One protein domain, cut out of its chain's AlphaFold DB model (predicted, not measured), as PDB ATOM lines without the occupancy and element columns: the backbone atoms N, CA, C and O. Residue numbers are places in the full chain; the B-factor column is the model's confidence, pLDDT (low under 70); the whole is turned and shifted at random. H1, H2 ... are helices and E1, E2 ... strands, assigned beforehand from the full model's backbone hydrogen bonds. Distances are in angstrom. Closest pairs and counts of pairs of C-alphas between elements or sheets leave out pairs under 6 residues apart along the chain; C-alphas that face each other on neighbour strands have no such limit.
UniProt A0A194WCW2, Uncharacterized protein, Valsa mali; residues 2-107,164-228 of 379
ATOM      1  N   GLU A   2     276.749 139.129 166.724       54.97
ATOM      2  CA  GLU A   2     275.635 139.058 167.712       54.97
ATOM      3  C   GLU A   2     274.512 140.087 167.474       54.97
ATOM      4  O   GLU A   2     273.343 139.727 167.544       54.97
ATOM      5  N   LEU A   3     274.844 141.340 167.135       53.03
ATOM      6  CA  LEU A   3     273.837 142.379 166.855       53.03
ATOM      7  C   LEU A   3     273.163 142.221 165.480       53.03
ATOM      8  O   LEU A   3     272.023 142.618 165.296       53.03
ATOM      9  N   GLU A   4     273.878 141.642 164.522       53.78
ATOM     10  CA  GLU A   4     273.406 141.417 163.149       53.78
ATOM     11  C   GLU A   4     272.373 140.284 163.149       53.78
ATOM     12  O   GLU A   4     271.226 140.488 162.771       53.78
ATOM     13  N   ASN A   5     272.715 139.166 163.798       52.88
ATOM     14  CA  ASN A   5     271.786 138.084 164.116       52.88
ATOM     15  C   ASN A   5     270.603 138.574 164.968       52.88
ATOM     16  O   ASN A   5     269.497 138.068 164.856       52.88
ATOM     17  N   PHE A   6     270.798 139.575 165.831       56.72
ATOM     18  CA  PHE A   6     269.704 140.138 166.624       56.72
ATOM     19  C   PHE A   6     268.671 140.908 165.790       56.72
ATOM     20  O   PHE A   6     267.492 140.932 166.140       56.72
ATOM     21  N   ILE A   7     269.110 141.552 164.712       60.25
ATOM     22  CA  ILE A   7     268.233 142.301 163.812       60.25
ATOM     23  C   ILE A   7     267.547 141.344 162.832       60.25
ATOM     24  O   ILE A   7     266.350 141.504 162.611       60.25
ATOM     25  N   ASP A   8     268.256 140.326 162.338       58.53
ATOM     26  CA  ASP A   8     267.759 139.433 161.282       58.53
ATOM     27  C   ASP A   8     267.065 138.158 161.797       58.53
ATOM     28  O   ASP A   8     266.050 137.748 161.237       58.53
ATOM     29  N   ASP A   9     267.529 137.550 162.897       52.97
ATOM     30  CA  ASP A   9     267.043 136.233 163.356       52.97
ATOM     31  C   ASP A   9     265.880 136.308 164.367       52.97
ATOM     32  O   ASP A   9     265.338 135.276 164.778       52.97
ATOM     33  N   TYR A  10     265.492 137.508 164.821       57.81
ATOM     34  CA  TYR A  10     264.540 137.682 165.932       57.81
ATOM     35  C   TYR A  10     263.187 138.296 165.562       57.81
ATOM     36  O   TYR A  10     262.366 138.520 166.463       57.81
ATOM     37  N   TYR A  11     262.909 138.494 164.271       57.94
ATOM     38  CA  TYR A  11     261.548 138.709 163.780       57.94
ATOM     39  C   TYR A  11     261.049 137.464 163.042       57.94
ATOM     40  O   TYR A  11     261.760 136.841 162.265       57.94
ATOM     41  N   TYR A  12     259.800 137.078 163.302       63.44
ATOM     42  CA  TYR A  12     259.194 135.933 162.629       63.44
ATOM     43  C   TYR A  12     258.375 136.431 161.441       63.44
ATOM     44  O   TYR A  12     257.277 136.961 161.614       63.44
ATOM     45  N   GLU A  13     258.917 136.285 160.235       70.19
ATOM     46  CA  GLU A  13     258.220 136.618 158.996       70.19
ATOM     47  C   GLU A  13     257.456 135.405 158.456       70.19
ATOM     48  O   GLU A  13     258.018 134.348 158.177       70.19
ATOM     49  N   LEU A  14     256.144 135.561 158.305       67.06
ATOM     50  CA  LEU A  14     255.310 134.652 157.533       67.06
ATOM     51  C   LEU A  14     255.329 135.117 156.079       67.06
ATOM     52  O   LEU A  14     254.851 136.211 155.784       67.06
ATOM     53  N   ARG A  15     255.847 134.274 155.183       68.31
ATOM     54  CA  ARG A  15     255.763 134.467 153.731       68.31
ATOM     55  C   ARG A  15     254.651 133.582 153.162       68.31
ATOM     56  O   ARG A  15     254.590 132.386 153.452       68.31
ATOM     57  N   GLY A  16     253.741 134.181 152.407       62.56
ATOM     58  CA  GLY A  16     252.699 133.504 151.649       62.56
ATOM     59  C   GLY A  16     253.195 133.084 150.267       62.56
ATOM     60  O   GLY A  16     254.367 133.218 149.934       62.56
ATOM     61  N   SER A  17     252.290 132.552 149.445       61.19
ATOM     62  CA  SER A  17     252.619 132.078 148.093       61.19
ATOM     63  C   SER A  17     252.849 133.196 147.070       61.19
ATOM     64  O   SER A  17     253.406 132.927 146.009       61.19
ATOM     65  N   ALA A  18     252.405 134.422 147.359       60.38
ATOM     66  CA  ALA A  18     252.647 135.596 146.527       60.38
ATOM     67  C   ALA A  18     253.851 136.391 147.053       60.38
ATOM     68  O   ALA A  18     254.052 136.447 148.264       60.38
ATOM     69  N   SER A  19     254.609 137.040 146.163       57.97
ATOM     70  CA  SER A  19     255.827 137.789 146.531       57.97
ATOM     71  C   SER A  19     255.570 138.978 147.455       57.97
ATOM     72  O   SER A  19     256.481 139.432 148.115       57.97
ATOM     73  N   TYR A  20     254.332 139.466 147.537       60.62
ATOM     74  CA  TYR A  20     253.915 140.562 148.419       60.62
ATOM     75  C   TYR A  20     253.221 140.073 149.700       60.62
ATOM     76  O   TYR A  20     252.872 140.864 150.576       60.62
ATOM     77  N   ALA A  21     253.047 138.758 149.854       60.78
ATOM     78  CA  ALA A  21     252.383 138.149 150.996       60.78
ATOM     79  C   ALA A  21     253.332 137.993 152.190       60.78
ATOM     80  O   ALA A  21     253.651 136.880 152.590       60.78
ATOM     81  N   HIS A  22     253.783 139.094 152.784       65.88
ATOM     82  CA  HIS A  22     254.722 139.070 153.909       65.88
ATOM     83  C   HIS A  22     254.050 139.639 155.150       65.88
ATOM     84  O   HIS A  22     253.609 140.784 155.142       65.88
ATOM     85  N   TYR A  23     253.977 138.878 156.235       68.12
ATOM     86  CA  TYR A  23     253.492 139.363 157.524       68.12
ATOM     87  C   TYR A  23     254.542 139.081 158.584       68.12
ATOM     88  O   TYR A  23     254.805 137.931 158.941       68.12
ATOM     89  N   ARG A  24     255.148 140.142 159.108       72.25
ATOM     90  CA  ARG A  24     256.057 140.023 160.245       72.25
ATOM     91  C   ARG A  24     255.223 139.993 161.513       72.25
ATOM     92  O   ARG A  24     254.388 140.872 161.714       72.25
ATOM     93  N   ARG A  25     255.407 138.949 162.323       71.94
ATOM     94  CA  ARG A  25     254.642 138.723 163.549       71.94
ATOM     95  C   ARG A  25     255.054 139.706 164.639       71.94
ATOM     96  O   ARG A  25     256.249 139.784 164.932       71.94
ATOM     97  N   PRO A  26     254.090 140.383 165.279       75.31
ATOM     98  CA  PRO A  26     254.325 141.204 166.458       75.31
ATOM     99  C   PRO A  26     255.001 140.368 167.535       75.31
ATOM    100  O   PRO A  26     254.494 139.326 167.955       75.31
ATOM    101  N   ILE A  27     256.203 140.775 167.923       80.00
ATOM    102  CA  ILE A  27     257.041 139.990 168.818       80.00
ATOM    103  C   ILE A  27     257.916 140.910 169.650       80.00
ATOM    104  O   ILE A  27     258.376 141.955 169.193       80.00
ATOM    105  N   ILE A  28     258.164 140.478 170.881       78.81
ATOM    106  CA  ILE A  28     259.294 140.948 171.667       78.81
ATOM    107  C   ILE A  28     260.281 139.805 171.876       78.81
ATOM    108  O   ILE A  28     259.912 138.704 172.304       78.81
ATOM    109  N   SER A  29     261.534 140.093 171.569       78.00
ATOM    110  CA  SER A  29     262.673 139.196 171.666       78.00
ATOM    111  C   SER A  29     263.704 139.817 172.601       78.00
ATOM    112  O   SER A  29     264.099 140.969 172.426       78.00
ATOM    113  N   ILE A  30     264.112 139.066 173.624       72.88
ATOM    114  CA  ILE A  30     265.039 139.534 174.661       72.88
ATOM    115  C   ILE A  30     266.239 138.603 174.664       72.88
ATOM    116  O   ILE A  30     266.070 137.389 174.798       72.88
ATOM    117  N   MET A  31     267.443 139.154 174.526       69.62
ATOM    118  CA  MET A  31     268.653 138.336 174.587       69.62
ATOM    119  C   MET A  31     268.956 137.943 176.043       69.62
ATOM    120  O   MET A  31     269.176 138.827 176.874       69.62
ATOM    121  N   PRO A  32     269.009 136.638 176.375       56.69
ATOM    122  CA  PRO A  32     269.141 136.182 177.759       56.69
ATOM    123  C   PRO A  32     270.518 136.449 178.392       56.69
ATOM    124  O   PRO A  32     270.627 136.404 179.613       56.69
ATOM    125  N   ASN A  33     271.551 136.759 177.595       55.44
ATOM    126  CA  ASN A  33     272.946 136.835 178.055       55.44
ATOM    127  C   ASN A  33     273.604 138.227 177.950       55.44
ATOM    128  O   ASN A  33     274.802 138.328 178.211       55.44
ATOM    129  N   SER A  34     272.881 139.299 177.596       54.50
ATOM    130  CA  SER A  34     273.476 140.644 177.608       54.50
ATOM    131  C   SER A  34     273.292 141.313 178.971       54.50
ATOM    132  O   SER A  34     272.191 141.373 179.520       54.50
ATOM    133  N   SER A  35     274.383 141.842 179.532       54.41
ATOM    134  CA  SER A  35     274.382 142.599 180.793       54.41
ATOM    135  C   SER A  35     273.455 143.823 180.764       54.41
ATOM    136  O   SER A  35     273.047 144.294 181.818       54.41
ATOM    137  N   SER A  36     273.087 144.297 179.567       56.34
ATOM    138  CA  SER A  36     272.211 145.443 179.303       56.34
ATOM    139  C   SER A  36     270.751 145.080 178.957       56.34
ATOM    140  O   SER A  36     269.935 145.991 178.791       56.34
ATOM    141  N   ARG A  37     270.393 143.783 178.872       68.19
ATOM    142  CA  ARG A  37     269.110 143.265 178.342       68.19
ATOM    143  C   ARG A  37     268.723 143.951 177.029       68.19
ATOM    144  O   ARG A  37     267.960 144.918 177.008       68.19
ATOM    145  N   THR A  38     269.246 143.442 175.924       78.00
ATOM    146  CA  THR A  38     268.915 143.913 174.575       78.00
ATOM    147  C   THR A  38     267.491 143.463 174.234       78.00
ATOM    148  O   THR A  38     267.170 142.283 174.400       78.00
ATOM    149  N   HIS A  39     266.636 144.392 173.798       79.06
ATOM    150  CA  HIS A  39     265.237 144.118 173.431       79.06
ATOM    151  C   HIS A  39     265.012 144.466 171.965       79.06
ATOM    152  O   HIS A  39     265.445 145.527 171.529       79.06
ATOM    153  N   SER A  40     264.360 143.580 171.221       85.31
ATOM    154  CA  SER A  40     263.859 143.836 169.874       85.31
ATOM    155  C   SER A  40     262.354 143.691 169.950       85.31
ATOM    156  O   SER A  40     261.851 142.667 170.415       85.31
ATOM    157  N   VAL A  41     261.648 144.747 169.577       86.88
ATOM    158  CA  VAL A  41     260.197 144.815 169.612       86.88
ATOM    159  C   VAL A  41     259.710 145.206 168.235       86.88
ATOM    160  O   VAL A  41     260.172 146.194 167.668       86.88
ATOM    161  N   MET A  42     258.735 144.461 167.736       87.81
ATOM    162  CA  MET A  42     257.885 144.909 166.649       87.81
ATOM    163  C   MET A  42     256.449 144.971 167.160       87.81
ATOM    164  O   MET A  42     255.919 143.974 167.655       87.81
ATOM    165  N   MET A  43     255.839 146.151 167.059       89.81
ATOM    166  CA  MET A  43     254.473 146.409 167.498       89.81
ATOM    167  C   MET A  43     253.669 147.073 166.376       89.81
ATOM    168  O   MET A  43     254.076 148.138 165.900       89.81
ATOM    169  N   PRO A  44     252.526 146.502 165.960       91.38
ATOM    170  CA  PRO A  44     251.662 147.158 165.003       91.38
ATOM    171  C   PRO A  44     250.950 148.332 165.674       91.38
ATOM    172  O   PRO A  44     250.630 148.294 166.864       91.38
ATOM    173  N   PHE A  45     250.685 149.381 164.914       91.00
ATOM    174  CA  PHE A  45     249.893 150.519 165.352       91.00
ATOM    175  C   PHE A  45     248.989 150.984 164.221       91.00
ATOM    176  O   PHE A  45     249.318 150.857 163.042       91.00
ATOM    177  N   PHE A  46     247.828 151.506 164.593       90.38
ATOM    178  CA  PHE A  46     246.924 152.114 163.633       90.38
ATOM    179  C   PHE A  46     247.432 153.492 163.255       90.38
ATOM    180  O   PHE A  46     247.932 154.209 164.111       90.38
ATOM    181  N   ASP A  47     247.265 153.882 162.005       88.31
ATOM    182  CA  ASP A  47     247.547 155.232 161.534       88.31
ATOM    183  C   ASP A  47     246.501 155.641 160.498       88.31
ATOM    184  O   ASP A  47     245.567 154.888 160.218       88.31
ATOM    185  N   MET A  48     246.613 156.850 159.957       86.31
ATOM    186  CA  MET A  48     245.666 157.395 159.002       86.31
ATOM    187  C   MET A  48     246.386 158.042 157.825       86.31
ATOM    188  O   MET A  48     247.234 158.917 157.999       86.31
ATOM    189  N   GLU A  49     245.983 157.655 156.622       84.75
ATOM    190  CA  GLU A  49     246.357 158.299 155.363       84.75
ATOM    191  C   GLU A  49     245.178 159.086 154.785       84.75
ATOM    192  O   GLU A  49     244.061 159.048 155.305       84.75
ATOM    193  N   THR A  50     245.410 159.836 153.711       82.62
ATOM    194  CA  THR A  50     244.330 160.491 152.953       82.62
ATOM    195  C   THR A  50     244.099 159.809 151.612       82.62
ATOM    196  O   THR A  50     244.909 158.999 151.173       82.62
ATOM    197  N   GLU A  51     243.021 160.169 150.914       78.50
ATOM    198  CA  GLU A  51     242.745 159.665 149.557       78.50
ATOM    199  C   GLU A  51     243.896 159.880 148.551       78.50
ATOM    200  O   GLU A  51     244.023 159.112 147.600       78.50
ATOM    201  N   GLU A  52     244.778 160.858 148.794       78.50
ATOM    202  CA  GLU A  52     245.980 161.097 147.981       78.50
ATOM    203  C   GLU A  52     246.994 159.947 148.042       78.50
ATOM    204  O   GLU A  52     247.832 159.840 147.154       78.50
ATOM    205  N   TYR A  53     246.922 159.084 149.061       78.38
ATOM    206  CA  TYR A  53     247.719 157.859 149.134       78.38
ATOM    207  C   TYR A  53     247.372 156.880 148.000       78.38
ATOM    208  O   TYR A  53     248.261 156.221 147.466       78.38
ATOM    209  N   LEU A  54     246.091 156.798 147.619       73.62
ATOM    210  CA  LEU A  54     245.606 155.864 146.596       73.62
ATOM    211  C   LEU A  54     245.788 156.410 145.183       73.62
ATOM    212  O   LEU A  54     246.180 155.685 144.274       73.62
ATOM    213  N   GLU A  55     245.448 157.682 144.997       74.31
ATOM    214  CA  GLU A  55     245.459 158.353 143.699       74.31
ATOM    215  C   GLU A  55     246.212 159.678 143.853       74.31
ATOM    216  O   GLU A  55     245.588 160.738 143.979       74.31
ATOM    217  N   PRO A  56     247.558 159.638 143.899       70.12
ATOM    218  CA  PRO A  56     248.337 160.852 144.041       70.12
ATOM    219  C   PRO A  56     248.120 161.734 142.812       70.12
ATOM    220  O   PRO A  56     248.204 161.300 141.663       70.12
ATOM    221  N   THR A  57     247.808 163.005 143.043       73.31
ATOM    222  CA  THR A  57     247.802 163.993 141.965       73.31
ATOM    223  C   THR A  57     249.241 164.285 141.543       73.31
ATOM    224  O   THR A  57     250.169 164.092 142.326       73.31
ATOM    225  N   LYS A  58     249.454 164.819 140.334       73.19
ATOM    226  CA  LYS A  58     250.803 165.213 139.879       73.19
ATOM    227  C   LYS A  58     251.515 166.135 140.876       73.19
ATOM    228  O   LYS A  58     252.692 165.955 141.160       73.19
ATOM    229  N   ASP A  59     250.770 167.066 141.471       71.19
ATOM    230  CA  ASP A  59     251.290 167.983 142.489       71.19
ATOM    231  C   ASP A  59     251.710 167.262 143.783       71.19
ATOM    232  O   ASP A  59     252.543 167.767 144.533       71.19
ATOM    233  N   VAL A  60     251.112 166.104 144.081       69.38
ATOM    234  CA  VAL A  60     251.437 165.256 145.236       69.38
ATOM    235  C   VAL A  60     252.616 164.334 144.936       69.38
ATOM    236  O   VAL A  60     253.489 164.196 145.790       69.38
ATOM    237  N   GLU A  61     252.698 163.772 143.729       72.19
ATOM    238  CA  GLU A  61     253.852 162.981 143.274       72.19
ATOM    239  C   GLU A  61     255.152 163.795 143.310       72.19
ATOM    240  O   GLU A  61     256.231 163.265 143.573       72.19
ATOM    241  N   GLU A  62     255.060 165.111 143.104       73.12
ATOM    242  CA  GLU A  62     256.203 166.016 143.193       73.12
ATOM    243  C   GLU A  62     256.646 166.335 144.634       73.12
ATOM    244  O   GLU A  62     257.689 166.974 144.825       73.12
ATOM    245  N   LYS A  63     255.909 165.892 145.659       73.56
ATOM    246  CA  LYS A  63     256.253 166.140 147.066       73.56
ATOM    247  C   LYS A  63     257.313 165.168 147.574       73.56
ATOM    248  O   LYS A  63     257.398 164.019 147.147       73.56
ATOM    249  N   GLU A  64     258.091 165.636 148.549       76.81
ATOM    250  CA  GLU A  64     259.200 164.878 149.146       76.81
ATOM    251  C   GLU A  64     258.821 163.472 149.646       76.81
ATOM    252  O   GLU A  64     259.571 162.550 149.331       76.81
ATOM    253  N   PRO A  65     257.682 163.235 150.336       74.31
ATOM    254  CA  PRO A  65     257.344 161.887 150.799       74.31
ATOM    255  C   PRO A  65     257.168 160.891 149.642       74.31
ATOM    256  O   PRO A  65     257.763 159.817 149.652       74.31
ATOM    257  N   PHE A  66     256.431 161.266 148.591       73.44
ATOM    258  CA  PHE A  66     256.224 160.406 147.420       73.44
ATOM    259  C   PHE A  66     257.517 160.162 146.637       73.44
ATOM    260  O   PHE A  66     257.805 159.027 146.256       73.44
ATOM    261  N   LYS A  67     258.342 161.200 146.463       78.44
ATOM    262  CA  LYS A  67     259.679 161.060 145.867       78.44
ATOM    263  C   LYS A  67     260.575 160.131 146.684       78.44
ATOM    264  O   LYS A  67     261.316 159.338 146.107       78.44
ATOM    265  N   MET A  68     260.505 160.207 148.014       77.88
ATOM    266  CA  MET A  68     261.266 159.330 148.901       77.88
ATOM    267  C   MET A  68     260.822 157.874 148.756       77.88
ATOM    268  O   MET A  68     261.684 157.008 148.630       77.88
ATOM    269  N   LYS A  69     259.510 157.602 148.693       76.56
ATOM    270  CA  LYS A  69     258.978 156.257 148.420       76.56
ATOM    271  C   LYS A  69     259.539 155.689 147.118       76.56
ATOM    272  O   LYS A  69     260.155 154.628 147.137       76.56
ATOM    273  N   GLN A  70     259.391 156.424 146.014       76.75
ATOM    274  CA  GLN A  70     259.878 155.987 144.700       76.75
ATOM    275  C   GLN A  70     261.385 155.709 144.725       76.75
ATOM    276  O   GLN A  70     261.841 154.684 144.226       76.75
ATOM    277  N   LYS A  71     262.156 156.584 145.378       81.75
ATOM    278  CA  LYS A  71     263.600 156.412 145.534       81.75
ATOM    279  C   LYS A  71     263.957 155.188 146.382       81.75
ATOM    280  O   LYS A  71     264.907 154.490 146.045       81.75
ATOM    281  N   LEU A  72     263.229 154.916 147.464       78.44
ATOM    282  CA  LEU A  72     263.440 153.728 148.300       78.44
ATOM    283  C   LEU A  72     263.123 152.444 147.526       78.44
ATOM    284  O   LEU A  72     263.943 151.530 147.513       78.44
ATOM    285  N   GLU A  73     261.999 152.404 146.813       77.56
ATOM    286  CA  GLU A  73     261.632 151.279 145.942       77.56
ATOM    287  C   GLU A  73     262.651 151.066 144.813       77.56
ATOM    288  O   GLU A  73     262.927 149.936 144.412       77.56
ATOM    289  N   GLU A  74     263.222 152.138 144.260       80.06
ATOM    290  CA  GLU A  74     264.328 152.042 143.306       80.06
ATOM    291  C   GLU A  74     265.589 151.468 143.955       80.06
ATOM    292  O   GLU A  74     266.201 150.577 143.371       80.06
ATOM    293  N   VAL A  75     265.974 151.934 145.146       80.94
ATOM    294  CA  VAL A  75     267.167 151.440 145.856       80.94
ATOM    295  C   VAL A  75     267.061 149.942 146.139       80.94
ATOM    296  O   VAL A  75     268.005 149.221 145.822       80.94
ATOM    297  N   TYR A  76     265.922 149.467 146.648       74.75
ATOM    298  CA  TYR A  76     265.703 148.041 146.922       74.75
ATOM    299  C   TYR A  76     265.788 147.207 145.635       74.75
ATOM    300  O   TYR A  76     266.589 146.274 145.558       74.75
ATOM    301  N   ARG A  77     265.104 147.636 144.559       76.56
ATOM    302  CA  ARG A  77     265.182 146.967 143.242       76.56
ATOM    303  C   ARG A  77     266.603 146.868 142.697       76.56
ATOM    304  O   ARG A  77     266.959 145.854 142.104       76.56
ATOM    305  N   HIS A  78     267.407 147.922 142.846       70.94
ATOM    306  CA  HIS A  78     268.784 147.945 142.341       70.94
ATOM    307  C   HIS A  78     269.766 147.190 143.248       70.94
ATOM    308  O   HIS A  78     270.796 146.728 142.758       70.94
ATOM    309  N   GLY A  79     269.460 147.059 144.542       67.62
ATOM    310  CA  GLY A  79     270.251 146.298 145.511       67.62
ATOM    311  C   GLY A  79     270.152 144.779 145.344       67.62
ATOM    312  O   GLY A  79     270.971 144.060 145.912       67.62
ATOM    313  N   GLY A  80     269.201 144.292 144.538       61.03
ATOM    314  CA  GLY A  80     268.902 142.864 144.410       61.03
ATOM    315  C   GLY A  80     268.078 142.308 145.574       61.03
ATOM    316  O   GLY A  80     267.993 141.091 145.709       61.03
ATOM    317  N   GLU A  81     267.504 143.191 146.397       64.38
ATOM    318  CA  GLU A  81     266.535 142.861 147.443       64.38
ATOM    319  C   GLU A  81     265.116 142.945 146.871       64.38
ATOM    320  O   GLU A  81     264.847 143.728 145.949       64.38
ATOM    321  N   ASP A  82     264.205 142.136 147.407       65.81
ATOM    322  CA  ASP A  82     262.798 142.209 147.026       65.81
ATOM    323  C   ASP A  82     262.226 143.531 147.565       65.81
ATOM    324  O   ASP A  82     262.449 143.905 148.719       65.81
ATOM    325  N   VAL A  83     261.472 144.274 146.744       63.56
ATOM    326  CA  VAL A  83     260.799 145.515 147.200       63.56
ATOM    327  C   VAL A  83     259.856 145.207 148.356       63.56
ATOM    328  O   VAL A  83     259.579 146.051 149.198       63.56
ATOM    329  N   GLU A  84     259.389 143.970 148.410       64.12
ATOM    330  CA  GLU A  84     258.516 143.426 149.429       64.12
ATOM    331  C   GLU A  84     259.199 143.269 150.803       64.12
ATOM    332  O   GLU A  84     258.500 143.136 151.812       64.12
ATOM    333  N   ASP A  85     260.532 143.390 150.879       67.62
ATOM    334  CA  ASP A  85     261.271 143.521 152.142       67.62
ATOM    335  C   ASP A  85     261.218 144.958 152.714       67.62
ATOM    336  O   ASP A  85     261.509 145.159 153.903       67.62
ATOM    337  N   LEU A  86     260.793 145.953 151.918       73.19
ATOM    338  CA  LEU A  86     260.611 147.340 152.353       73.19
ATOM    339  C   LEU A  86     259.398 147.482 153.286       73.19
ATOM    340  O   LEU A  86     258.279 147.049 153.002       73.19
ATOM    341  N   HIS A  87     259.607 148.180 154.402       74.44
ATOM    342  CA  HIS A  87     258.577 148.437 155.415       74.44
ATOM    343  C   HIS A  87     257.696 149.613 155.021       74.44
ATOM    344  O   HIS A  87     257.889 150.735 155.487       74.44
ATOM    345  N   LEU A  88     256.738 149.348 154.138       74.88
ATOM    346  CA  LEU A  88     255.746 150.327 153.710       74.88
ATOM    347  C   LEU A  88     254.503 150.325 154.606       74.88
ATOM    348  O   LEU A  88     254.195 149.348 155.294       74.88
ATOM    349  N   THR A  89     253.784 151.445 154.567       79.38
ATOM    350  CA  THR A  89     252.457 151.561 155.169       79.38
ATOM    351  C   THR A  89     251.490 150.564 154.531       79.38
ATOM    352  O   THR A  89     251.577 150.285 153.335       79.38
ATOM    353  N   ARG A  90     250.566 150.011 155.323       81.25
ATOM    354  CA  ARG A  90     249.584 149.023 154.845       81.25
ATOM    355  C   ARG A  90     248.177 149.450 155.197       81.25
ATOM    356  O   ARG A  90     247.945 150.007 156.269       81.25
ATOM    357  N   THR A  91     247.230 149.171 154.315       85.69
ATOM    358  CA  THR A  91     245.813 149.329 154.644       85.69
ATOM    359  C   THR A  91     245.383 148.281 155.667       85.69
ATOM    360  O   THR A  91     246.075 147.279 155.886       85.69
ATOM    361  N   LEU A  92     244.222 148.493 156.288       87.88
ATOM    362  CA  LEU A  92     243.637 147.510 157.198       87.88
ATOM    363  C   LEU A  92     243.511 146.125 156.533       87.88
ATOM    364  O   LEU A  92     243.983 145.139 157.098       87.88
ATOM    365  N   ASP A  93     243.005 146.057 155.300       82.44
ATOM    366  CA  ASP A  93     242.877 144.802 154.547       82.44
ATOM    367  C   ASP A  93     244.217 144.121 154.281       82.44
ATOM    368  O   ASP A  93     244.356 142.920 154.494       82.44
ATOM    369  N   GLN A  94     245.237 144.878 153.866       79.12
ATOM    370  CA  GLN A  94     246.578 144.340 153.609       79.12
ATOM    371  C   GLN A  94     247.251 143.802 154.872       79.12
ATOM    372  O   GLN A  94     248.106 142.918 154.801       79.12
ATOM    373  N   SER A  95     246.882 144.332 156.040       78.62
ATOM    374  CA  SER A  95     247.376 143.825 157.318       78.62
ATOM    375  C   SER A  95     246.816 142.437 157.660       78.62
ATOM    376  O   SER A  95     247.470 141.677 158.375       78.62
ATOM    377  N   TYR A  96     245.646 142.085 157.114       77.12
ATOM    378  CA  TYR A  96     244.933 140.843 157.412       77.12
ATOM    379  C   TYR A  96     245.030 139.806 156.283       77.12
ATOM    380  O   TYR A  96     245.327 138.633 156.523       77.12
ATOM    381  N   TYR A  97     244.812 140.228 155.037       74.44
ATOM    382  CA  TYR A  97     244.811 139.379 153.853       74.44
ATOM    383  C   TYR A  97     246.138 139.484 153.107       74.44
ATOM    384  O   TYR A  97     246.321 140.299 152.205       74.44
ATOM    385  N   MET A  98     247.053 138.573 153.432       63.34
ATOM    386  CA  MET A  98     248.383 138.520 152.817       63.34
ATOM    387  C   MET A  98     248.348 138.355 151.282       63.34
ATOM    388  O   MET A  98     249.323 138.657 150.612       63.34
ATOM    389  N   SER A  99     247.244 137.877 150.700       62.50
ATOM    390  CA  SER A  99     247.097 137.675 149.252       62.50
ATOM    391  C   SER A  99     246.613 138.900 148.468       62.50
ATOM    392  O   SER A  99     246.522 138.807 147.242       62.50
ATOM    393  N   LEU A 100     246.334 140.039 149.111       64.75
ATOM    394  CA  LEU A 100     245.876 141.247 148.418       64.75
ATOM    395  C   LEU A 100     247.053 142.092 147.901       64.75
ATOM    396  O   LEU A 100     247.774 142.714 148.677       64.75
ATOM    397  N   SER A 101     247.220 142.132 146.575       57.50
ATOM    398  CA  SER A 101     248.046 143.120 145.873       57.50
ATOM    399  C   SER A 101     247.213 144.385 145.675       57.50
ATOM    400  O   SER A 101     246.120 144.287 145.125       57.50
ATOM    401  N   ASP A 102     247.700 145.528 146.146       55.66
ATOM    402  CA  ASP A 102     247.043 146.841 146.167       55.66
ATOM    403  C   ASP A 102     245.847 147.077 145.213       55.66
ATOM    404  O   ASP A 102     245.938 146.951 143.992       55.66
ATOM    405  N   SER A 103     244.772 147.613 145.801       57.78
ATOM    406  CA  SER A 103     243.684 148.371 145.163       57.78
ATOM    407  C   SER A 103     242.542 147.603 144.470       57.78
ATOM    408  O   SER A 103     242.583 147.211 143.307       57.78
ATOM    409  N   THR A 104     241.414 147.529 145.184       51.53
ATOM    410  CA  THR A 104     240.088 147.937 144.663       51.53
ATOM    411  C   THR A 104     239.107 148.198 145.813       51.53
ATOM    412  O   THR A 104     238.271 149.090 145.701       51.53
ATOM    413  N   ASP A 105     239.281 147.511 146.948       60.59
ATOM    414  CA  ASP A 105     238.359 147.566 148.097       60.59
ATOM    415  C   ASP A 105     238.664 148.674 149.124       60.59
ATOM    416  O   ASP A 105     237.844 149.009 149.963       60.59
ATOM    417  N   ILE A 106     239.822 149.335 149.032       67.31
ATOM    418  CA  ILE A 106     240.270 150.303 150.055       67.31
ATOM    419  C   ILE A 106     239.317 151.514 150.166       67.31
ATOM    420  O   ILE A 106     239.150 152.100 151.233       67.31
ATOM    421  N   LYS A 107     238.647 151.888 149.064       69.19
ATOM    422  CA  LYS A 107     237.632 152.961 149.051       69.19
ATOM    423  C   LYS A 107     236.309 152.544 149.701       69.19
ATOM    424  O   LYS A 107     235.465 153.411 149.930       69.19
ATOM    425  N   LYS A 164     239.763 160.019 154.805       86.25
ATOM    426  CA  LYS A 164     240.806 159.361 155.598       86.25
ATOM    427  C   LYS A 164     240.751 157.849 155.433       86.25
ATOM    428  O   LYS A 164     239.670 157.281 155.335       86.25
ATOM    429  N   LEU A 165     241.919 157.226 155.427       87.75
ATOM    430  CA  LEU A 165     242.118 155.787 155.311       87.75
ATOM    431  C   LEU A 165     242.778 155.283 156.584       87.75
ATOM    432  O   LEU A 165     243.865 155.741 156.913       87.75
ATOM    433  N   LEU A 166     242.139 154.350 157.277       89.50
ATOM    434  CA  LEU A 166     242.710 153.632 158.406       89.50
ATOM    435  C   LEU A 166     243.766 152.643 157.898       89.50
ATOM    436  O   LEU A 166     243.483 151.718 157.128       89.50
ATOM    437  N   MET A 167     244.987 152.874 158.361       88.31
ATOM    438  CA  MET A 167     246.197 152.135 158.038       88.31
ATOM    439  C   MET A 167     246.665 151.341 159.257       88.31
ATOM    440  O   MET A 167     246.354 151.682 160.400       88.31
ATOM    441  N   VAL A 168     247.455 150.302 159.015       89.50
ATOM    442  CA  VAL A 168     248.146 149.524 160.042       89.50
ATOM    443  C   VAL A 168     249.629 149.502 159.698       89.50
ATOM    444  O   VAL A 168     250.061 148.861 158.741       89.50
ATOM    445  N   ASN A 169     250.414 150.206 160.502       88.75
ATOM    446  CA  ASN A 169     251.858 150.326 160.359       88.75
ATOM    447  C   ASN A 169     252.565 149.502 161.442       88.75
ATOM    448  O   ASN A 169     251.952 149.081 162.420       88.75
ATOM    449  N   GLN A 170     253.867 149.261 161.281       88.06
ATOM    450  CA  GLN A 170     254.680 148.546 162.268       88.06
ATOM    451  C   GLN A 170     255.750 149.473 162.842       88.06
ATOM    452  O   GLN A 170     256.525 150.069 162.094       88.06
ATOM    453  N   MET A 171     255.799 149.582 164.172       90.62
ATOM    454  CA  MET A 171     256.911 150.205 164.880       90.62
ATOM    455  C   MET A 171     257.926 149.149 165.279       90.62
ATOM    456  O   MET A 171     257.619 148.211 166.016       90.62
ATOM    457  N   TRP A 172     259.155 149.377 164.841       88.50
ATOM    458  CA  TRP A 172     260.331 148.628 165.225       88.50
ATOM    459  C   TRP A 172     261.076 149.371 166.309       88.50
ATOM    460  O   TRP A 172     261.285 150.577 166.199       88.50
ATOM    461  N   LEU A 173     261.499 148.659 167.342       89.06
ATOM    462  CA  LEU A 173     262.233 149.243 168.443       89.06
ATOM    463  C   LEU A 173     263.312 148.279 168.928       89.06
ATOM    464  O   LEU A 173     263.025 147.154 169.331       89.06
ATOM    465  N   TRP A 174     264.555 148.750 168.942       86.88
ATOM    466  CA  TRP A 174     265.698 148.029 169.479       86.88
ATOM    467  C   TRP A 174     266.327 148.795 170.643       86.88
ATOM    468  O   TRP A 174     266.871 149.883 170.464       86.88
ATOM    469  N   LYS A 175     266.287 148.220 171.847       86.62
ATOM    470  CA  LYS A 175     267.126 148.662 172.969       86.62
ATOM    471  C   LYS A 175     268.483 147.991 172.807       86.62
ATOM    472  O   LYS A 175     268.587 146.787 173.034       86.62
ATOM    473  N   LEU A 176     269.490 148.758 172.400       83.75
ATOM    474  CA  LEU A 176     270.826 148.235 172.105       83.75
ATOM    475  C   LEU A 176     271.650 148.073 173.388       83.75
ATOM    476  O   LEU A 176     272.337 147.067 173.576       83.75
ATOM    477  N   ASP A 177     271.527 149.039 174.298       81.69
ATOM    478  CA  ASP A 177     272.257 149.101 175.562       81.69
ATOM    479  C   ASP A 177     271.459 149.872 176.642       81.69
ATOM    480  O   ASP A 177     270.250 150.082 176.518       81.69
ATOM    481  N   GLU A 178     272.109 150.262 177.743       84.25
ATOM    482  CA  GLU A 178     271.479 150.983 178.860       84.25
ATOM    483  C   GLU A 178     271.059 152.425 178.523       84.25
ATOM    484  O   GLU A 178     270.248 153.013 179.248       84.25
ATOM    485  N   HIS A 179     271.562 152.996 177.428       86.88
ATOM    486  CA  HIS A 179     271.414 154.405 177.054       86.88
ATOM    487  C   HIS A 179     270.880 154.623 175.632       86.88
ATOM    488  O   HIS A 179     270.515 155.749 175.293       86.88
ATOM    489  N   THR A 180     270.782 153.568 174.824       87.50
ATOM    490  CA  THR A 180     270.473 153.672 173.398       87.50
ATOM    491  C   THR A 180     269.239 152.861 173.027       87.50
ATOM    492  O   THR A 180     269.199 151.634 173.164       87.50
ATOM    493  N   ILE A 181     268.241 153.564 172.488       89.62
ATOM    494  CA  ILE A 181     267.078 152.988 171.813       89.62
ATOM    495  C   ILE A 181     267.068 153.479 170.372       89.62
ATOM    496  O   ILE A 181     267.104 154.682 170.122       89.62
ATOM    497  N   LEU A 182     266.975 152.539 169.439       91.00
ATOM    498  CA  LEU A 182     266.678 152.796 168.039       91.00
ATOM    499  C   LEU A 182     265.198 152.495 167.797       91.00
ATOM    500  O   LEU A 182     264.707 151.464 168.249       91.00
ATOM    501  N   THR A 183     264.492 153.370 167.084       90.06
ATOM    502  CA  THR A 183     263.123 153.112 166.619       90.06
ATOM    503  C   THR A 183     262.994 153.458 165.141       90.06
ATOM    504  O   THR A 183     263.678 154.364 164.664       90.06
ATOM    505  N   SER A 184     262.154 152.718 164.425       88.06
ATOM    506  CA  SER A 184     261.863 152.929 163.009       88.06
ATOM    507  C   SER A 184     260.419 152.544 162.706       88.06
ATOM    508  O   SER A 184     259.946 151.489 163.124       88.06
ATOM    509  N   PHE A 185     259.715 153.394 161.972       87.88
ATOM    510  CA  PHE A 185     258.358 153.164 161.485       87.88
ATOM    511  C   PHE A 185     258.129 154.029 160.242       87.88
ATOM    512  O   PHE A 185     258.821 155.040 160.083       87.88
ATOM    513  N   PRO A 186     257.214 153.634 159.343       82.31
ATOM    514  CA  PRO A 186     256.957 154.399 158.132       82.31
ATOM    515  C   PRO A 186     256.358 155.775 158.452       82.31
ATOM    516  O   PRO A 186     255.581 155.920 159.397       82.31
ATOM    517  N   ASP A 187     256.731 156.766 157.643       78.81
ATOM    518  CA  ASP A 187     256.140 158.107 157.653       78.81
ATOM    519  C   ASP A 187     254.864 158.135 156.793       78.81
ATOM    520  O   ASP A 187     254.652 157.265 155.941       78.81
ATOM    521  N   ARG A 188     254.019 159.147 157.001       79.81
ATOM    522  CA  ARG A 188     252.837 159.391 156.172       79.81
ATOM    523  C   ARG A 188     253.257 159.957 154.818       79.81
ATOM    524  O   ARG A 188     254.039 160.902 154.720       79.81
ATOM    525  N   TRP A 189     252.683 159.421 153.751       75.06
ATOM    526  CA  TRP A 189     252.955 159.851 152.382       75.06
ATOM    527  C   TRP A 189     252.136 161.075 151.997       75.06
ATOM    528  O   TRP A 189     252.608 161.938 151.250       75.06
ATOM    529  N   SER A 190     250.911 161.185 152.515       67.88
ATOM    530  CA  SER A 190     250.136 162.401 152.322       67.88
ATOM    531  C   SER A 190     250.623 163.512 153.255       67.88
ATOM    532  O   SER A 190     250.810 163.324 154.453       67.88
ATOM    533  N   GLN A 191     250.833 164.713 152.703       61.94
ATOM    534  CA  GLN A 191     251.128 165.907 153.502       61.94
ATOM    535  C   GLN A 191     249.866 166.325 154.253       61.94
ATOM    536  O   GLN A 191     249.082 167.166 153.799       61.94
ATOM    537  N   VAL A 192     249.663 165.706 155.404       59.59
ATOM    538  CA  VAL A 192     248.618 166.080 156.335       59.59
ATOM    539  C   VAL A 192     249.181 167.158 157.267       59.59
ATOM    540  O   VAL A 192     250.292 167.031 157.765       59.59
ATOM    541  N   GLN A 193     248.433 168.236 157.516       58.03
ATOM    542  CA  GLN A 193     248.796 169.267 158.509       58.03
ATOM    543  C   GLN A 193     248.663 168.780 159.971       58.03
ATOM    544  O   GLN A 193     248.659 169.602 160.886       58.03
ATOM    545  N   ASP A 194     248.506 167.475 160.185       67.00
ATOM    546  CA  ASP A 194     248.117 166.888 161.465       67.00
ATOM    547  C   ASP A 194     249.299 166.215 162.149       67.00
ATOM    548  O   ASP A 194     250.252 165.795 161.496       67.00
ATOM    549  N   ASP A 195     249.199 166.076 163.469       72.25
ATOM    550  CA  ASP A 195     250.224 165.432 164.282       72.25
ATOM    551  C   ASP A 195     250.321 163.932 163.956       72.25
ATOM    552  O   ASP A 195     249.435 163.141 164.280       72.25
ATOM    553  N   ASP A 196     251.423 163.526 163.337       81.00
ATOM    554  CA  ASP A 196     251.795 162.124 163.163       81.00
ATOM    555  C   ASP A 196     252.250 161.479 164.491       81.00
ATOM    556  O   ASP A 196     252.381 162.130 165.540       81.00
ATOM    557  N   LEU A 197     252.480 160.161 164.469       86.00
ATOM    558  CA  LEU A 197     252.973 159.430 165.639       86.00
ATOM    559  C   LEU A 197     254.317 159.992 166.123       86.00
ATOM    560  O   LEU A 197     254.529 160.104 167.332       86.00
ATOM    561  N   MET A 198     255.204 160.400 165.211       87.75
ATOM    562  CA  MET A 198     256.507 160.957 165.569       87.75
ATOM    563  C   MET A 198     256.369 162.271 166.346       87.75
ATOM    564  O   MET A 198     256.945 162.422 167.426       87.75
ATOM    565  N   THR A 199     255.547 163.204 165.869       86.75
ATOM    566  CA  THR A 199     255.247 164.470 166.553       86.75
ATOM    567  C   THR A 199     254.598 164.217 167.908       86.75
ATOM    568  O   THR A 199     254.956 164.860 168.903       86.75
ATOM    569  N   TYR A 200     253.686 163.245 167.981       86.44
ATOM    570  CA  TYR A 200     253.063 162.836 169.234       86.44
ATOM    571  C   TYR A 200     254.092 162.295 170.239       86.44
ATOM    572  O   TYR A 200     254.106 162.728 171.398       86.44
ATOM    573  N   ILE A 201     255.004 161.425 169.793       90.25
ATOM    574  CA  ILE A 201     256.122 160.910 170.590       90.25
ATOM    575  C   ILE A 201     256.999 162.062 171.083       90.25
ATOM    576  O   ILE A 201     257.207 162.192 172.291       90.25
ATOM    577  N   LEU A 202     257.462 162.940 170.192       90.62
ATOM    578  CA  LEU A 202     258.349 164.052 170.538       90.62
ATOM    579  C   LEU A 202     257.715 164.996 171.567       90.62
ATOM    580  O   LEU A 202     258.352 165.349 172.561       90.62
ATOM    581  N   ARG A 203     256.440 165.362 171.393       88.94
ATOM    582  CA  ARG A 203     255.707 166.214 172.345       88.94
ATOM    583  C   ARG A 203     255.555 165.544 173.708       88.94
ATOM    584  O   ARG A 203     255.699 166.181 174.754       88.94
ATOM    585  N   SER A 204     255.256 164.253 173.694       89.25
ATOM    586  CA  SER A 204     255.106 163.425 174.884       89.25
ATOM    587  C   SER A 204     256.415 163.321 175.681       89.25
ATOM    588  O   SER A 204     256.391 163.479 176.908       89.25
ATOM    589  N   LEU A 205     257.545 163.131 174.994       89.62
ATOM    590  CA  LEU A 205     258.886 163.092 175.584       89.62
ATOM    591  C   LEU A 205     259.328 164.467 176.097       89.62
ATOM    592  O   LEU A 205     259.880 164.559 177.190       89.62
ATOM    593  N   ALA A 206     259.018 165.545 175.370       89.88
ATOM    594  CA  ALA A 206     259.305 166.909 175.815       89.88
ATOM    595  C   ALA A 206     258.559 167.268 177.111       89.88
ATOM    596  O   ALA A 206     259.092 167.974 177.966       89.88
ATOM    597  N   ARG A 207     257.328 166.765 177.281       89.12
ATOM    598  CA  ARG A 207     256.528 166.987 178.496       89.12
ATOM    599  C   ARG A 207     256.980 166.113 179.666       89.12
ATOM    600  O   ARG A 207     256.909 166.547 180.813       89.12
ATOM    601  N   PHE A 208     257.398 164.883 179.386       85.75
ATOM    602  CA  PHE A 208     257.766 163.890 180.391       85.75
ATOM    603  C   PHE A 208     258.969 163.086 179.901       85.75
ATOM    604  O   PHE A 208     258.800 162.033 179.283       85.75
ATOM    605  N   SER A 209     260.169 163.590 180.192       86.19
ATOM    606  CA  SER A 209     261.412 162.946 179.772       86.19
ATOM    607  C   SER A 209     261.662 161.672 180.594       86.19
ATOM    608  O   SER A 209     261.757 161.760 181.824       86.19
ATOM    609  N   PRO A 210     261.742 160.488 179.963       86.69
ATOM    610  CA  PRO A 210     262.097 159.254 180.652       86.69
ATOM    611  C   PRO A 210     263.523 159.326 181.215       86.69
ATOM    612  O   PRO A 210     264.423 159.877 180.586       86.69
ATOM    613  N   THR A 211     263.744 158.751 182.397       87.62
ATOM    614  CA  THR A 211     265.057 158.765 183.073       87.62
ATOM    615  C   THR A 211     265.905 157.533 182.771       87.62
ATOM    616  O   THR A 211     267.102 157.527 183.042       87.62
ATOM    617  N   THR A 212     265.294 156.485 182.218       88.06
ATOM    618  CA  THR A 212     265.943 155.217 181.863       88.06
ATOM    619  C   THR A 212     265.487 154.759 180.485       88.06
ATOM    620  O   THR A 212     264.377 155.081 180.055       88.06
ATOM    621  N   THR A 213     266.295 153.945 179.811       87.75
ATOM    622  CA  THR A 213     265.888 153.310 178.549       87.75
ATOM    623  C   THR A 213     264.644 152.441 178.721       87.75
ATOM    624  O   THR A 213     263.742 152.536 177.902       87.75
ATOM    625  N   ASP A 214     264.495 151.687 179.811       84.88
ATOM    626  CA  ASP A 214     263.285 150.874 180.029       84.88
ATOM    627  C   ASP A 214     262.017 151.734 180.229       84.88
ATOM    628  O   ASP A 214     260.935 151.391 179.746       84.88
ATOM    629  N   SER A 215     262.130 152.899 180.884       86.69
ATOM    630  CA  SER A 215     261.006 153.845 180.995       86.69
ATOM    631  C   SER A 215     260.690 154.534 179.663       86.69
ATOM    632  O   SER A 215     259.517 154.778 179.374       86.69
ATOM    633  N   MET A 216     261.704 154.789 178.827       89.81
ATOM    634  CA  MET A 216     261.530 155.290 177.462       89.81
ATOM    635  C   MET A 216     260.854 154.246 176.572       89.81
ATOM    636  O   MET A 216     259.869 154.568 175.915       89.81
ATOM    637  N   LEU A 217     261.322 152.999 176.609       88.94
ATOM    638  CA  LEU A 217     260.749 151.862 175.893       88.94
ATOM    639  C   LEU A 217     259.274 151.674 176.255       88.94
ATOM    640  O   LEU A 217     258.413 151.696 175.381       88.94
ATOM    641  N   ASN A 218     258.979 151.602 177.556       88.06
ATOM    642  CA  ASN A 218     257.613 151.527 178.067       88.06
ATOM    643  C   ASN A 218     256.748 152.680 177.538       88.06
ATOM    644  O   ASN A 218     255.622 152.479 177.092       88.06
ATOM    645  N   ARG A 219     257.282 153.905 177.557       89.00
ATOM    646  CA  ARG A 219     256.558 155.078 177.072       89.00
ATOM    647  C   ARG A 219     256.272 154.993 175.574       89.00
ATOM    648  O   ARG A 219     255.150 155.293 175.187       89.00
ATOM    649  N   LEU A 220     257.240 154.591 174.753       92.00
ATOM    650  CA  LEU A 220     257.065 154.454 173.305       92.00
ATOM    651  C   LEU A 220     255.992 153.414 172.967       92.00
ATOM    652  O   LEU A 220     255.072 153.727 172.214       92.00
ATOM    653  N   LEU A 221     256.047 152.232 173.588       90.88
ATOM    654  CA  LEU A 221     255.043 151.182 173.390       90.88
ATOM    655  C   LEU A 221     253.639 151.655 173.793       90.88
ATOM    656  O   LEU A 221     252.681 151.457 173.049       90.88
ATOM    657  N   ASN A 222     253.523 152.365 174.919       89.12
ATOM    658  CA  ASN A 222     252.235 152.876 175.386       89.12
ATOM    659  C   ASN A 222     251.660 153.962 174.468       89.12
ATOM    660  O   ASN A 222     250.451 154.002 174.256       89.12
ATOM    661  N   LEU A 223     252.500 154.837 173.907       89.56
ATOM    662  CA  LEU A 223     252.045 155.852 172.949       89.56
ATOM    663  C   LEU A 223     251.567 155.218 171.641       89.56
ATOM    664  O   LEU A 223     250.583 155.686 171.080       89.56
ATOM    665  N   CYS A 224     252.229 154.151 171.191       89.94
ATOM    666  CA  CYS A 224     251.848 153.436 169.973       89.94
ATOM    667  C   CYS A 224     250.533 152.677 170.142       89.94
ATOM    668  O   CYS A 224     249.656 152.789 169.291       89.94
ATOM    669  N   ALA A 225     250.356 151.972 171.266       89.19
ATOM    670  CA  ALA A 225     249.111 151.267 171.577       89.19
ATOM    671  C   ALA A 225     247.901 152.215 171.611       89.19
ATOM    672  O   ALA A 225     246.833 151.901 171.099       89.19
ATOM    673  N   ARG A 226     248.087 153.405 172.193       84.62
ATOM    674  CA  ARG A 226     247.021 154.394 172.414       84.62
ATOM    675  C   ARG A 226     246.781 155.329 171.237       84.62
ATOM    676  O   ARG A 226     245.962 156.241 171.342       84.62
ATOM    677  N   TYR A 227     247.514 155.168 170.139       86.19
ATOM    678  CA  TYR A 227     247.471 156.142 169.056       86.19
ATOM    679  C   TYR A 227     246.091 156.214 168.381       86.19
ATOM    680  O   TYR A 227     245.639 157.309 168.052       86.19
ATOM    681  N   ILE A 228     245.382 155.082 168.268       84.69
ATOM    682  CA  ILE A 228     244.027 155.014 167.689       84.69
ATOM    683  C   ILE A 228     242.971 155.773 168.508       84.69
ATOM    684  O   ILE A 228     241.983 156.252 167.952       84.69
TER     685      ILE A 228
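This is residues 2 to 107 and 164 to 228 of the 379 residues of an uncharacterized protein of Valsa mali (UniProt A0A194WCW2). A long antiparallel ribbon of two strands, E4 and E5, makes the core of a four-stranded sheet, and helix H6 lies over one face of that sheet, with H5 packed on H6. The small hairpin E1 and E2 extends this body at the E3 edge, where E2 runs on into E3, while H3, the longest helix, stands off from the strands, with little H2 near it. The printed part has 171 residues with six named helices and six named strands, in the order H1 E1 E2 E3 E4 H2 H3 H4 E5 E6 H5 H6; the larger sheet runs E3 - E4 - E5 - E6 and the smaller E1 - E2, both antiparallel. The class is mixed, helices and strands. The whole is compact, with a radius of gyration of the C-alphas of 17.2 A and spans of 50 by 40 by 28 A.

Find C-alpha 2 at (275.635, 139.058, 167.712), where H1 begins; it runs to residue 8. Next come the strands E1, residues 12 to 15, E2, residues 22 to 25, and E3, residues 27 to 30. Look then for C-alpha 39 at (265.237, 144.118, 173.431): from there E4 runs 33.5 A to residue 50. H2 is residues 58 to 61, H3 runs 21.9 A through residues 64 to 79, and H4 is residues 92 to 96. After the cut, E5 covers 33.3 A over residues 164 to 175, and E6 is residues 181 to 184. H5, residues 197 to 207, measures 15.3 A, and H6, residues 213 to 225, measures 18.3 A and ends with C-alpha 225 at (249.111, 151.267, 171.577).

Begin with the inner strands E4 and E5, antiparallel at 161 degrees, where N 45 and O 169 are 2.8 A apart, within hydrogen-bond range. On the edges, E3 and E4 form a hairpin with N 29 and O 40 at 2.8 A, and E5 and E6 another with N 174 and O 182 at 2.8 A. H6 is on this sheet at a height of 9.1 A, over E5 and E6, and runs along the strands at 14 degrees to E5 on the local plane; sheet and helix make two layers, a helix on one face of a sheet. Look at Ile 201 and Leu 223, the closest C-alphas of H5 and H6, 6.9 A apart: these helices touch, H6 with residues 220 to 224 alone, at a steep tilt of 48 degrees, opposite ways. H4 is on the sheet too, over none of its strands, at a height of 5.9 A; just before it, residues 90 to 91 pair antiparallel with residues 167 to 168 of E5. E2 runs on into E3 at 53 degrees, and in the hairpin of E1 and E2 you will find N 14 and O 23 at 2.8 A. H1 only grazes the larger sheet, with residues 6 to 7. H2 and H3 are close but not clearly touching, the closest C-alphas being those of Glu 61 and Lys 67, 6.7 A apart; H3 is apart from E4 and E5. In H1, H3, H4, H5 and H6 every O i to N i+4 pair is within hydrogen-bond range; H2 is too short for one.

The two C-alphas farthest apart, those of Asn 33 and Lys 58, stand 52.5 A from each other. Residues 108 to 163 are not printed, and C-alphas 107 and 164 are 9.7 A apart across this cut. The links from H3 to H4 and from E6 to H5, 12 residues each, are long. The mean pLDDT of the printed part is 76.3, and 51 residues are under 70, among them residues 2 to 12, 14 to 23 and 98 to 107.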